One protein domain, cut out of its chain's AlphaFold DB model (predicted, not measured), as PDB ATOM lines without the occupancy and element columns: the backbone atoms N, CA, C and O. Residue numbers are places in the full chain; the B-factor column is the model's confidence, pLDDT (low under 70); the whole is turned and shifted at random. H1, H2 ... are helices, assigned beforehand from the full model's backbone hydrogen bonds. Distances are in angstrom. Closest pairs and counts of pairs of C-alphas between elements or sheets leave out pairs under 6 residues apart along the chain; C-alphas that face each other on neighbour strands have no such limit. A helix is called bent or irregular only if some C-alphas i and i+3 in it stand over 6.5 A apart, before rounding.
ATOM      1  N   SER A   3      14.996  10.184   6.591       92.94
ATOM      2  CA  SER A   3      16.457  10.175   6.518       92.94
ATOM      3  C   SER A   3      17.070  10.769   7.790       92.94
ATOM      4  O   SER A   3      16.415  11.501   8.527       92.94
ATOM      5  N   VAL A   4      18.349  10.486   8.044       87.38
ATOM      6  CA  VAL A   4      19.072  11.066   9.192       87.38
ATOM      7  C   VAL A   4      19.099  12.597   9.119       87.38
ATOM      8  O   VAL A   4      18.992  13.249  10.149       87.38
ATOM      9  N   LEU A   5      19.184  13.179   7.916       85.81
ATOM     10  CA  LEU A   5      19.181  14.634   7.727       85.81
ATOM     11  C   LEU A   5      17.822  15.260   8.051       85.81
ATOM     12  O   LEU A   5      17.783  16.300   8.698       85.81
ATOM     13  N   GLU A   6      16.721  14.621   7.647       88.00
ATOM     14  CA  GLU A   6      15.367  15.069   8.002       88.00
ATOM     15  C   GLU A   6      15.136  14.973   9.512       88.00
ATOM     16  O   GLU A   6      14.644  15.917  10.115       88.00
ATOM     17  N   GLN A   7      15.567  13.879  10.148       90.81
ATOM     18  CA  GLN A   7      15.477  13.722  11.604       90.81
ATOM     19  C   GLN A   7      16.324  14.760  12.359       90.81
ATOM     20  O   GLN A   7      15.928  15.223  13.423       90.81
ATOM     21  N   LEU A   8      17.485  15.141  11.819       83.94
ATOM     22  CA  LEU A   8      18.339  16.176  12.401       83.94
ATOM     23  C   LEU A   8      17.733  17.580  12.224       83.94
ATOM     24  O   LEU A   8      17.795  18.386  13.146       83.94
ATOM     25  N   TYR A   9      17.118  17.862  11.068       84.31
ATOM     26  CA  TYR A   9      16.427  19.128  10.795       84.31
ATOM     27  C   TYR A   9      15.167  19.304  11.652       84.31
ATOM     28  O   TYR A   9      14.945  20.377  12.207       84.31
ATOM     29  N   ASP A  10      14.381  18.238  11.803       90.25
ATOM     30  CA  ASP A  10      13.154  18.229  12.605       90.25
ATOM     31  C   ASP A  10      13.432  18.197  14.124       90.25
ATOM     32  O   ASP A  10      12.499  18.258  14.923       90.25
ATOM     33  N   GLY A  11      14.705  18.092  14.538       83.44
ATOM     34  CA  GLY A  11      15.125  18.053  15.943       83.44
ATOM     35  C   GLY A  11      14.935  16.698  16.640       83.44
ATOM     36  O   GLY A  11      15.098  16.604  17.852       83.44
ATOM     37  N   GLU A  12      14.614  15.633  15.900       88.69
ATOM     38  CA  GLU A  12      14.452  14.272  16.442       88.69
ATOM     39  C   GLU A  12      15.797  13.661  16.878       88.69
ATOM     40  O   GLU A  12      15.873  12.912  17.858       88.69
ATOM     41  N   ILE A  13      16.880  13.998  16.169       85.94
ATOM     42  CA  ILE A  13      18.256  13.668  16.561       85.94
ATOM     43  C   ILE A  13      18.900  14.921  17.142       85.94
ATOM     44  O   ILE A  13      19.313  15.816  16.408       85.94
ATOM     45  N   TYR A  14      19.044  14.945  18.466       80.38
ATOM     46  CA  TYR A  14      19.723  16.024  19.170       80.38
ATOM     47  C   TYR A  14      20.736  15.454  20.175       80.38
ATOM     48  O   TYR A  14      20.408  15.186  21.335       80.38
ATOM     49  N   PRO A  15      21.989  15.210  19.737       74.00
ATOM     50  CA  PRO A  15      22.988  14.519  20.549       74.00
ATOM     51  C   PRO A  15      23.281  15.212  21.881       74.00
ATOM     52  O   PRO A  15      23.542  14.529  22.864       74.00
ATOM     53  N   ALA A  16      23.192  16.543  21.943       70.56
ATOM     54  CA  ALA A  16      23.439  17.299  23.170       70.56
ATOM     55  C   ALA A  16      22.461  16.947  24.308       70.56
ATOM     56  O   ALA A  16      22.863  16.931  25.468       70.56
ATOM     57  N   GLU A  17      21.207  16.596  24.000       69.31
ATOM     58  CA  GLU A  17      20.237  16.124  25.007       69.31
ATOM     59  C   GLU A  17      20.307  14.612  25.241       69.31
ATOM     60  O   GLU A  17      19.956  14.120  26.315       69.31
ATOM     61  N   GLN A  18      20.760  13.856  24.242       69.31
ATOM     62  CA  GLN A  18      20.773  12.392  24.292       69.31
ATOM     63  C   GLN A  18      22.060  11.831  24.921       69.31
ATOM     64  O   GLN A  18      22.042  10.754  25.525       69.31
ATOM     65  N   VAL A  19      23.172  12.565  24.842       70.06
ATOM     66  CA  VAL A  19      24.461  12.206  25.444       70.06
ATOM     67  C   VAL A  19      24.511  12.740  26.873       70.06
ATOM     68  O   VAL A  19      25.152  13.735  27.190       70.06
ATOM     69  N   ASN A  20      23.825  12.045  27.778       66.88
ATOM     70  CA  ASN A  20      24.036  12.252  29.205       66.88
ATOM     71  C   ASN A  20      25.256  11.428  29.645       66.88
ATOM     72  O   ASN A  20      25.273  10.204  29.487       66.88
ATOM     73  N   VAL A  21      26.283  12.077  30.198       78.94
ATOM     74  CA  VAL A  21      27.460  11.379  30.729       78.94
ATOM     75  C   VAL A  21      27.053  10.658  32.019       78.94
ATOM     76  O   VAL A  21      27.027  11.228  33.108       78.94
ATOM     77  N   ARG A  22      26.681   9.381  31.898       79.56
ATOM     78  CA  ARG A  22      26.154   8.563  33.010       79.56
ATOM     79  C   ARG A  22      27.231   7.899  33.869       79.56
ATOM     80  O   ARG A  22      26.897   7.115  34.752       79.56
ATOM     81  N   THR A  23      28.509   8.172  33.619       87.00
ATOM     82  CA  THR A  23      29.587   7.583  34.418       87.00
ATOM     83  C   THR A  23      29.492   8.071  35.862       87.00
ATOM     84  O   THR A  23      29.309   9.262  36.123       87.00
ATOM     85  N   GLU A  24      29.625   7.150  36.818       87.50
ATOM     86  CA  GLU A  24      29.487   7.473  38.244       87.50
ATOM     87  C   GLU A  24      30.466   8.568  38.682       87.50
ATOM     88  O   GLU A  24      30.087   9.468  39.429       87.50
ATOM     89  N   GLY A  25      31.698   8.536  38.157       91.19
ATOM     90  CA  GLY A  25      32.720   9.547  38.430       91.19
ATOM     91  C   GLY A  25      32.307  10.951  37.982       91.19
ATOM     92  O   GLY A  25      32.418  11.894  38.763       91.19
ATOM     93  N   TYR A  26      31.760  11.090  36.770       89.62
ATOM     94  CA  TYR A  26      31.269  12.380  36.279       89.62
ATOM     95  C   TYR A  26      30.077  12.874  37.102       89.62
ATOM     96  O   TYR A  26      30.041  14.032  37.507       89.62
ATOM     97  N   GLN A  27      29.120  11.993  37.401       90.25
ATOM     98  CA  GLN A  27      27.935  12.345  38.187       90.25
ATOM     99  C   GLN A  27      28.294  12.770  39.615       90.25
ATOM    100  O   GLN A  27      27.701  13.708  40.147       90.25
ATOM    101  N   LYS A  28      29.276  12.103  40.234       93.56
ATOM    102  CA  LYS A  28      29.805  12.479  41.548       93.56
ATOM    103  C   LYS A  28      30.462  13.859  41.500       93.56
ATOM    104  O   LYS A  28      30.038  14.729  42.250       93.56
ATOM    105  N   MET A  29      31.405  14.066  40.581       94.06
ATOM    106  CA  MET A  29      32.096  15.348  40.409       94.06
ATOM    107  C   MET A  29      31.106  16.489  40.149       94.06
ATOM    108  O   MET A  29      31.194  17.542  40.769       94.06
ATOM    109  N   ARG A  30      30.112  16.263  39.278       91.44
ATOM    110  CA  ARG A  30      29.063  17.247  38.991       91.44
ATOM    111  C   ARG A  30      28.309  17.626  40.264       91.44
ATOM    112  O   ARG A  30      28.183  18.811  40.539       91.44
ATOM    113  N   ARG A  31      27.839  16.652  41.051       92.38
ATOM    114  CA  ARG A  31      27.141  16.928  42.321       92.38
ATOM    115  C   ARG A  31      28.010  17.708  43.308       92.38
ATOM    116  O   ARG A  31      27.518  18.669  43.882       92.38
ATOM    117  N   GLU A  32      29.275  17.321  43.467       95.81
ATOM    118  CA  GLU A  32      30.223  18.016  44.352       95.81
ATOM    119  C   GLU A  32      30.433  19.473  43.919       95.81
ATOM    120  O   GLU A  32      30.379  20.387  44.739       95.81
ATOM    121  N   HIS A  33      30.593  19.714  42.616       93.31
ATOM    122  CA  HIS A  33      30.709  21.073  42.096       93.31
ATOM    123  C   HIS A  33      29.441  21.887  42.374       93.31
ATOM    124  O   HIS A  33      29.556  22.994  42.887       93.31
ATOM    125  N   TYR A  34      28.248  21.334  42.112       90.81
ATOM    126  CA  TYR A  34      26.980  22.013  42.420       90.81
ATOM    127  C   TYR A  34      26.857  22.375  43.904       90.81
ATOM    128  O   TYR A  34      26.491  23.510  44.200       90.81
ATOM    129  N   SER A  35      27.235  21.477  44.823       95.19
ATOM    130  CA  SER A  35      27.192  21.798  46.256       95.19
ATOM    131  C   SER A  35      28.104  22.968  46.628       95.19
ATOM    132  O   SER A  35      27.704  23.809  47.423       95.19
ATOM    133  N   HIS A  36      29.285  23.095  46.010       94.88
ATOM    134  CA  HIS A  36      30.164  24.239  46.280       94.88
ATOM    135  C   HIS A  36      29.527  25.575  45.871       94.88
ATOM    136  O   HIS A  36      29.702  26.573  46.570       94.88
ATOM    137  N   TYR A  37      28.794  25.602  44.752       91.81
ATOM    138  CA  TYR A  37      28.081  26.803  44.313       91.81
ATOM    139  C   TYR A  37      26.934  27.148  45.261       91.81
ATOM    140  O   TYR A  37      26.827  28.300  45.676       91.81
ATOM    141  N   GLU A  38      26.107  26.167  45.629       94.38
ATOM    142  CA  GLU A  38      24.977  26.371  46.543       94.38
ATOM    143  C   GLU A  38      25.445  26.873  47.916       94.38
ATOM    144  O   GLU A  38      24.944  27.888  48.405       94.38
ATOM    145  N   ASP A  39      26.470  26.237  48.490       96.94
ATOM    146  CA  ASP A  39      27.036  26.629  49.783       96.94
ATOM    147  C   ASP A  39      27.573  28.067  49.758       96.94
ATOM    148  O   ASP A  39      27.420  28.819  50.726       96.94
ATOM    149  N   PHE A  40      28.211  28.470  48.657       96.69
ATOM    150  CA  PHE A  40      28.751  29.819  48.519       96.69
ATOM    151  C   PHE A  40      27.655  30.865  48.289       96.69
ATOM    152  O   PHE A  40      27.713  31.950  48.871       96.69
ATOM    153  N   ILE A  41      26.626  30.537  47.503       96.31
ATOM    154  CA  ILE A  41      25.454  31.398  47.303       96.31
ATOM    155  C   ILE A  41      24.761  31.670  48.642       96.31
ATOM    156  O   ILE A  41      24.461  32.827  48.940       96.31
ATOM    157  N   GLU A  42      24.564  30.652  49.481       97.06
ATOM    158  CA  GLU A  42      23.944  30.829  50.801       97.06
ATOM    159  C   GLU A  42      24.818  31.664  51.753       97.06
ATOM    160  O   GLU A  42      24.302  32.534  52.461       97.06
ATOM    161  N   GLN A  43      26.147  31.494  51.723       97.31
ATOM    162  CA  GLN A  43      27.070  32.362  52.469       97.31
ATOM    163  C   GLN A  43      26.964  33.827  52.029       97.31
ATOM    164  O   GLN A  43      26.874  34.724  52.874       97.31
ATOM    165  N   LEU A  44      26.939  34.082  50.717       97.75
ATOM    166  CA  LEU A  44      26.775  35.430  50.172       97.75
ATOM    167  C   LEU A  44      25.419  36.020  50.548       97.75
ATOM    168  O   LEU A  44      25.355  37.179  50.947       97.75
ATOM    169  N   LYS A  45      24.352  35.224  50.489       96.56
ATOM    170  CA  LYS A  45      23.001  35.649  50.851       96.56
ATOM    171  C   LYS A  45      22.897  36.044  52.323       96.56
ATOM    172  O   LYS A  45      22.260  37.044  52.642       96.56
ATOM    173  N   ALA A  46      23.551  35.296  53.213       97.06
ATOM    174  CA  ALA A  46      23.609  35.612  54.638       97.06
ATOM    175  C   ALA A  46      24.455  36.864  54.940       97.06
ATOM    176  O   ALA A  46      24.145  37.604  55.873       97.06
ATOM    177  N   PHE A  47      25.516  37.104  54.164       96.81
ATOM    178  CA  PHE A  47      26.423  38.235  54.361       96.81
ATOM    179  C   PHE A  47      25.912  39.540  53.725       96.81
ATOM    180  O   PHE A  47      25.913  40.588  54.372       96.81
ATOM    181  N   ASN A  48      25.497  39.489  52.455       96.56
ATOM    182  CA  ASN A  48      25.036  40.621  51.651       96.56
ATOM    183  C   ASN A  48      24.209  40.116  50.440       96.56
ATOM    184  O   ASN A  48      24.795  39.807  49.398       96.56
ATOM    185  N   PRO A  49      22.865  40.047  50.538       93.56
ATOM    186  CA  PRO A  49      22.009  39.435  49.514       93.56
ATOM    187  C   PRO A  49      22.208  39.942  48.069       93.56
ATOM    188  O   PRO A  49      22.294  39.111  47.167       93.56
ATOM    189  N   PRO A  50      22.391  41.251  47.806       97.25
ATOM    190  CA  PRO A  50      22.746  41.733  46.466       97.25
ATOM    191  C   PRO A  50      23.985  41.071  45.838       97.25
ATOM    192  O   PRO A  50      24.081  40.973  44.616       97.25
ATOM    193  N   LEU A  51      24.952  40.607  46.640       96.44
ATOM    194  CA  LEU A  51      26.134  39.922  46.112       96.44
ATOM    195  C   LEU A  51      25.832  38.497  45.656       96.44
ATOM    196  O   LEU A  51      26.486  38.038  44.724       96.44
ATOM    197  N   SER A  52      24.867  37.800  46.266       96.38
ATOM    198  CA  SER A  52      24.478  36.471  45.780       96.38
ATOM    199  C   SER A  52      23.787  36.569  44.422       96.38
ATOM    200  O   SER A  52      24.066  35.762  43.545       96.38
ATOM    201  N   GLU A  53      22.950  37.592  44.223       95.38
ATOM    202  CA  GLU A  53      22.330  37.883  42.922       95.38
ATOM    203  C   GLU A  53      23.393  38.216  41.869       95.38
ATOM    204  O   GLU A  53      23.449  37.566  40.827       95.38
ATOM    205  N   ARG A  54      24.323  39.133  42.177       96.00
ATOM    206  CA  ARG A  54      25.402  39.485  41.242       96.00
ATOM    207  C   ARG A  54      26.323  38.304  40.924       96.00
ATOM    208  O   ARG A  54      26.839  38.212  39.814       96.00
ATOM    209  N   PHE A  55      26.562  37.415  41.886       95.00
ATOM    210  CA  PHE A  55      27.355  36.211  41.653       95.00
ATOM    211  C   PHE A  55      26.660  35.250  40.680       95.00
ATOM    212  O   PHE A  55      27.324  34.722  39.792       95.00
ATOM    213  N   ILE A  56      25.340  35.065  40.805       93.62
ATOM    214  CA  ILE A  56      24.551  34.254  39.866       93.62
ATOM    215  C   ILE A  56      24.615  34.858  38.461       93.62
ATOM    216  O   ILE A  56      24.923  34.136  37.521       93.62
ATOM    217  N   GLU A  57      24.441  36.177  38.324       95.31
ATOM    218  CA  GLU A  57      24.558  36.854  37.023       95.31
ATOM    219  C   GLU A  57      25.917  36.593  36.357       95.31
ATOM    220  O   GLU A  57      25.969  36.230  35.189       95.31
ATOM    221  N   ILE A  58      27.023  36.717  37.100       93.50
ATOM    222  CA  ILE A  58      28.373  36.458  36.567       93.50
ATOM    223  C   ILE A  58      28.537  34.993  36.140       93.50
ATOM    224  O   ILE A  58      29.243  34.706  35.174       93.50
ATOM    225  N   MET A  59      27.922  34.053  36.861       90.44
ATOM    226  CA  MET A  59      27.941  32.642  36.477       90.44
ATOM    227  C   MET A  59      27.125  32.390  35.204       90.44
ATOM    228  O   MET A  59      27.578  31.634  34.345       90.44
ATOM    229  N   ASP A  60      25.974  33.046  35.057       91.38
ATOM    230  CA  ASP A  60      25.135  32.953  33.861       91.38
ATOM    231  C   ASP A  60      25.822  33.584  32.636       91.38
ATOM    232  O   ASP A  60      25.782  32.999  31.555       91.38
ATOM    233  N   GLU A  61      26.560  34.688  32.812       92.31
ATOM    234  CA  GLU A  61      27.379  35.314  31.756       92.31
ATOM    235  C   GLU A  61      28.375  34.306  31.129       92.31
ATOM    236  O   GLU A  61      28.680  34.378  29.935       92.31
ATOM    237  N   GLN A  62      28.872  33.317  31.891       83.38
ATOM    238  CA  GLN A  62      29.749  32.264  31.346       83.38
ATOM    239  C   GLN A  62      29.018  31.316  30.388       83.38
ATOM    240  O   GLN A  62      29.646  30.710  29.517       83.38
ATOM    241  N   LEU A  63      27.703  31.163  30.546       87.44
ATOM    242  CA  LEU A  63      26.878  30.292  29.715       87.44
ATOM    243  C   LEU A  63      26.441  30.975  28.417       87.44
ATOM    244  O   LEU A  63      26.116  30.271  27.463       87.44
ATOM    245  N   ASP A  64      26.500  32.305  28.330       91.06
ATOM    246  CA  ASP A  64      26.094  33.058  27.135       91.06
ATOM    247  C   ASP A  64      26.939  32.718  25.897       91.06
ATOM    248  O   ASP A  64      26.437  32.687  24.770       91.06
ATOM    249  N   ALA A  65      28.231  32.430  26.091       87.38
ATOM    250  CA  ALA A  65      29.135  32.049  25.006       87.38
ATOM    251  C   ALA A  65      28.990  30.573  24.596       87.38
ATOM    252  O   ALA A  65      29.313  30.210  23.460       87.38
ATOM    253  N   LEU A  66      28.470  29.720  25.485       87.50
ATOM    254  CA  LEU A  66      28.445  28.270  25.300       87.50
ATOM    255  C   LEU A  66      27.678  27.831  24.032       87.50
ATOM    256  O   LEU A  66      28.189  26.972  23.307       87.50
ATOM    257  N   PRO A  67      26.506  28.404  23.677       88.00
ATOM    258  CA  PRO A  67      25.833  28.083  22.418       88.00
ATOM    259  C   PRO A  67      26.677  28.394  21.175       88.00
ATOM    260  O   PRO A  67      26.657  27.632  20.211       88.00
ATOM    261  N   LEU A  68      27.441  29.489  21.195       88.94
ATOM    262  CA  LEU A  68      28.289  29.885  20.067       88.94
ATOM    263  C   LEU A  68      29.482  28.931  19.926       88.94
ATOM    264  O   LEU A  68      29.746  28.422  18.838       88.94
ATOM    265  N   GLU A  69      30.160  28.627  21.034       89.75
ATOM    266  CA  GLU A  69      31.295  27.695  21.061       89.75
ATOM    267  C   GLU A  69      30.893  26.275  20.642       89.75
ATOM    268  O   GLU A  69      31.597  25.610  19.871       89.75
ATOM    269  N   THR A  70      29.739  25.807  21.124       86.12
ATOM    270  CA  THR A  70      29.210  24.481  20.778       86.12
ATOM    271  C   THR A  70      28.774  24.412  19.318       86.12
ATOM    272  O   THR A  70      29.060  23.407  18.661       86.12
ATOM    273  N   ALA A  71      28.175  25.476  18.772       87.88
ATOM    274  CA  ALA A  71      27.830  25.556  17.355       87.88
ATOM    275  C   ALA A  71      29.077  25.508  16.456       87.88
ATOM    276  O   ALA A  71      29.128  24.701  15.524       87.88
ATOM    277  N   GLU A  72      30.106  26.304  16.757       91.62
ATOM    278  CA  GLU A  72      31.369  26.297  16.007       91.62
ATOM    279  C   GLU A  72      32.059  24.928  16.072       91.62
ATOM    280  O   GLU A  72      32.452  24.370  15.043       91.62
ATOM    281  N   THR A  73      32.132  24.333  17.267       89.81
ATOM    282  CA  THR A  73      32.710  22.993  17.462       89.81
ATOM    283  C   THR A  73      31.941  21.931  16.673       89.81
ATOM    284  O   THR A  73      32.555  21.080  16.020       89.81
ATOM    285  N   PHE A  74      30.605  21.990  16.672       87.56
ATOM    286  CA  PHE A  74      29.760  21.079  15.900       87.56
ATOM    287  C   PHE A  74      29.995  21.225  14.393       87.56
ATOM    288  O   PHE A  74      30.245  20.228  13.712       87.56
ATOM    289  N   ILE A  75      29.973  22.454  13.863       90.44
ATOM    290  CA  ILE A  75      30.191  22.726  12.432       90.44
ATOM    291  C   ILE A  75      31.578  22.248  12.001       90.44
ATOM    292  O   ILE A  75      31.720  21.612  10.948       90.44
ATOM    293  N   PHE A  76      32.601  22.533  12.808       94.81
ATOM    294  CA  PHE A  76      33.958  22.066  12.562       94.81
ATOM    295  C   PHE A  76      34.025  20.536  12.518       94.81
ATOM    296  O   PHE A  76      34.502  19.974  11.527       94.81
ATOM    297  N   GLY A  77      33.500  19.860  13.544       92.50
ATOM    298  CA  GLY A  77      33.504  18.399  13.640       92.50
ATOM    299  C   GLY A  77      32.736  17.727  12.501       92.50
ATOM    300  O   GLY A  77      33.229  16.769  11.905       92.50
ATOM    301  N   PHE A  78      31.575  18.270  12.126       90.50
ATOM    302  CA  PHE A  78      30.776  17.762  11.011       90.50
ATOM    303  C   PHE A  78      31.526  17.869   9.676       90.50
ATOM    304  O   PHE A  78      31.621  16.894   8.926       90.50
ATOM    305  N   ARG A  79      32.128  19.034   9.394       94.62
ATOM    306  CA  ARG A  79      32.952  19.242   8.191       94.62
ATOM    307  C   ARG A  79      34.165  18.316   8.168       94.62
ATOM    308  O   ARG A  79      34.509  17.809   7.103       94.62
ATOM    309  N   LEU A  80      34.816  18.112   9.310       96.56
ATOM    310  CA  LEU A  80      35.950  17.199   9.424       96.56
ATOM    311  C   LEU A  80      35.529  15.754   9.130       96.56
ATOM    312  O   LEU A  80      36.172  15.097   8.317       96.56
ATOM    313  N   GLY A  81      34.423  15.288   9.716       94.06
ATOM    314  CA  GLY A  81      33.884  13.951   9.459       94.06
ATOM    315  C   GLY A  81      33.574  13.716   7.978       94.06
ATOM    316  O   GLY A  81      33.977  12.699   7.420       94.06
ATOM    317  N   ALA A  82      32.943  14.689   7.311       94.69
ATOM    318  CA  ALA A  82      32.680  14.611   5.874       94.69
ATOM    319  C   ALA A  82      33.971  14.508   5.041       94.69
ATOM    320  O   ALA A  82      34.035  13.702   4.115       94.69
ATOM    321  N   LYS A  83      35.012  15.281   5.384       95.38
ATOM    322  CA  LYS A  83      36.318  15.209   4.705       95.38
ATOM    323  C   LYS A  83      36.981  13.842   4.870       95.38
ATOM    324  O   LYS A  83      37.454  13.303   3.880       95.38
ATOM    325  N   ILE A  84      36.965  13.276   6.080       96.31
ATOM    326  CA  ILE A  84      37.520  11.938   6.352       96.31
ATOM    327  C   ILE A  84      36.794  10.876   5.517       96.31
ATOM    328  O   ILE A  84      37.432  10.003   4.938       96.31
ATOM    329  N   ILE A  85      35.463  10.956   5.420       95.31
ATOM    330  CA  ILE A  85      34.679  10.017   4.606       95.31
ATOM    331  C   ILE A  85      35.058  10.134   3.125       95.31
ATOM    332  O   ILE A  85      35.265   9.113   2.479       95.31
ATOM    333  N   LEU A  86      35.164  11.355   2.593       95.12
ATOM    334  CA  LEU A  86      35.576  11.570   1.203       95.12
ATOM    335  C   LEU A  86      36.981  11.021   0.937       95.12
ATOM    336  O   LEU A  86      37.166  10.328  -0.054       95.12
ATOM    337  N   GLU A  87      37.930  11.258   1.843       94.94
ATOM    338  CA  GLU A  87      39.296  10.730   1.745       94.94
ATOM    339  C   GLU A  87      39.319   9.196   1.670       94.94
ATOM    340  O   GLU A  87      40.017   8.632   0.833       94.94
ATOM    341  N   VAL A  88      38.513   8.512   2.493       93.88
ATOM    342  CA  VAL A  88      38.389   7.042   2.464       93.88
ATOM    343  C   VAL A  88      37.733   6.544   1.170       93.88
ATOM    344  O   VAL A  88      38.093   5.480   0.676       93.88
ATOM    345  N   LEU A  89      36.760   7.282   0.629       92.69
ATOM    346  CA  LEU A  89      36.034   6.903  -0.589       92.69
ATOM    347  C   LEU A  89      36.806   7.199  -1.882       92.69
ATOM    348  O   LEU A  89      36.470   6.632  -2.919       92.69
TER     349      LEU A  89
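AT A GLANCE: This is residues 3 to 89 of the 92 residues of an uncharacterized protein of Dorea longicatena (UniProt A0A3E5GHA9). Two long helices, H3 and H4, meet near their ends as a narrow V, and H5 carries on from H4 nearly in line with it, making the long side of an open, angular frame. The chain before H3 crosses the open side of this frame with the short helices H1 and H2, which touch no other helix; H5 also touches none, and its residues 71 to 89 stick out as a free arm. The printed part has 87 residues, with five named helices in the order H1, H2, H3, H4, H5 and no named strand, and its class is all helix. It is extended, with a radius of gyration of the C-alphas of 19.6 A, and its outline is a rod spanning 64 by 28 by 25 A.

IN THESE COORDINATES: H1 is residues 4 to 9, beginning at C-alpha 4 at (19.072, 11.066, 9.192). H2 is residues 15 to 18. H3, residues 24 to 47, is 34.9 A from first to last C-alpha and ends at C-alpha 47 at (26.423, 38.235, 54.361). H4, residues 49 to 64, is 23.6 A long. H5, residues 66 to 89, is 34.4 A long and ends at C-alpha 89 at (36.034, 6.903, -0.589). No helix is bent.

HOW THE PARTS SIT: H1 and H2 are apart. H2 and H3 are also apart. H3 and H4 form a helical hairpin and touch with residues 41 to 45 of H3 and 51 to 55 of H4 alone. Their closest C-alphas, those of Leu 44 and Ser 52, are 5.1 A apart. They run opposite ways at a tilt of 36 degrees, only just steep. H4 and H5 meet only through their link. H5 is apart from H1, H2 and H3. In H1, H3 and H5 every O i to N i+4 pair is within hydrogen-bond range; in H4 10 of 12 are, and H2 is too short for such a pair.

THE WHOLE: The two C-alphas farthest apart, those of Phe 47 and Leu 89, are 64.0 A from each other, while the first and last printed C-alphas, those of Ser 3 and Leu 89, are 21.1 A apart. Residues 17 to 36, of which 24 to 36 belong to H3, stand free, as do residues 60 to 69, of which 60 to 64 belong to H4 and 66 to 69 to H5. The printed part has no cut, and the four links between the helices are tight. The mean pLDDT of the printed part is 90.2; residues 17 to 18 and residue 20 are under 70.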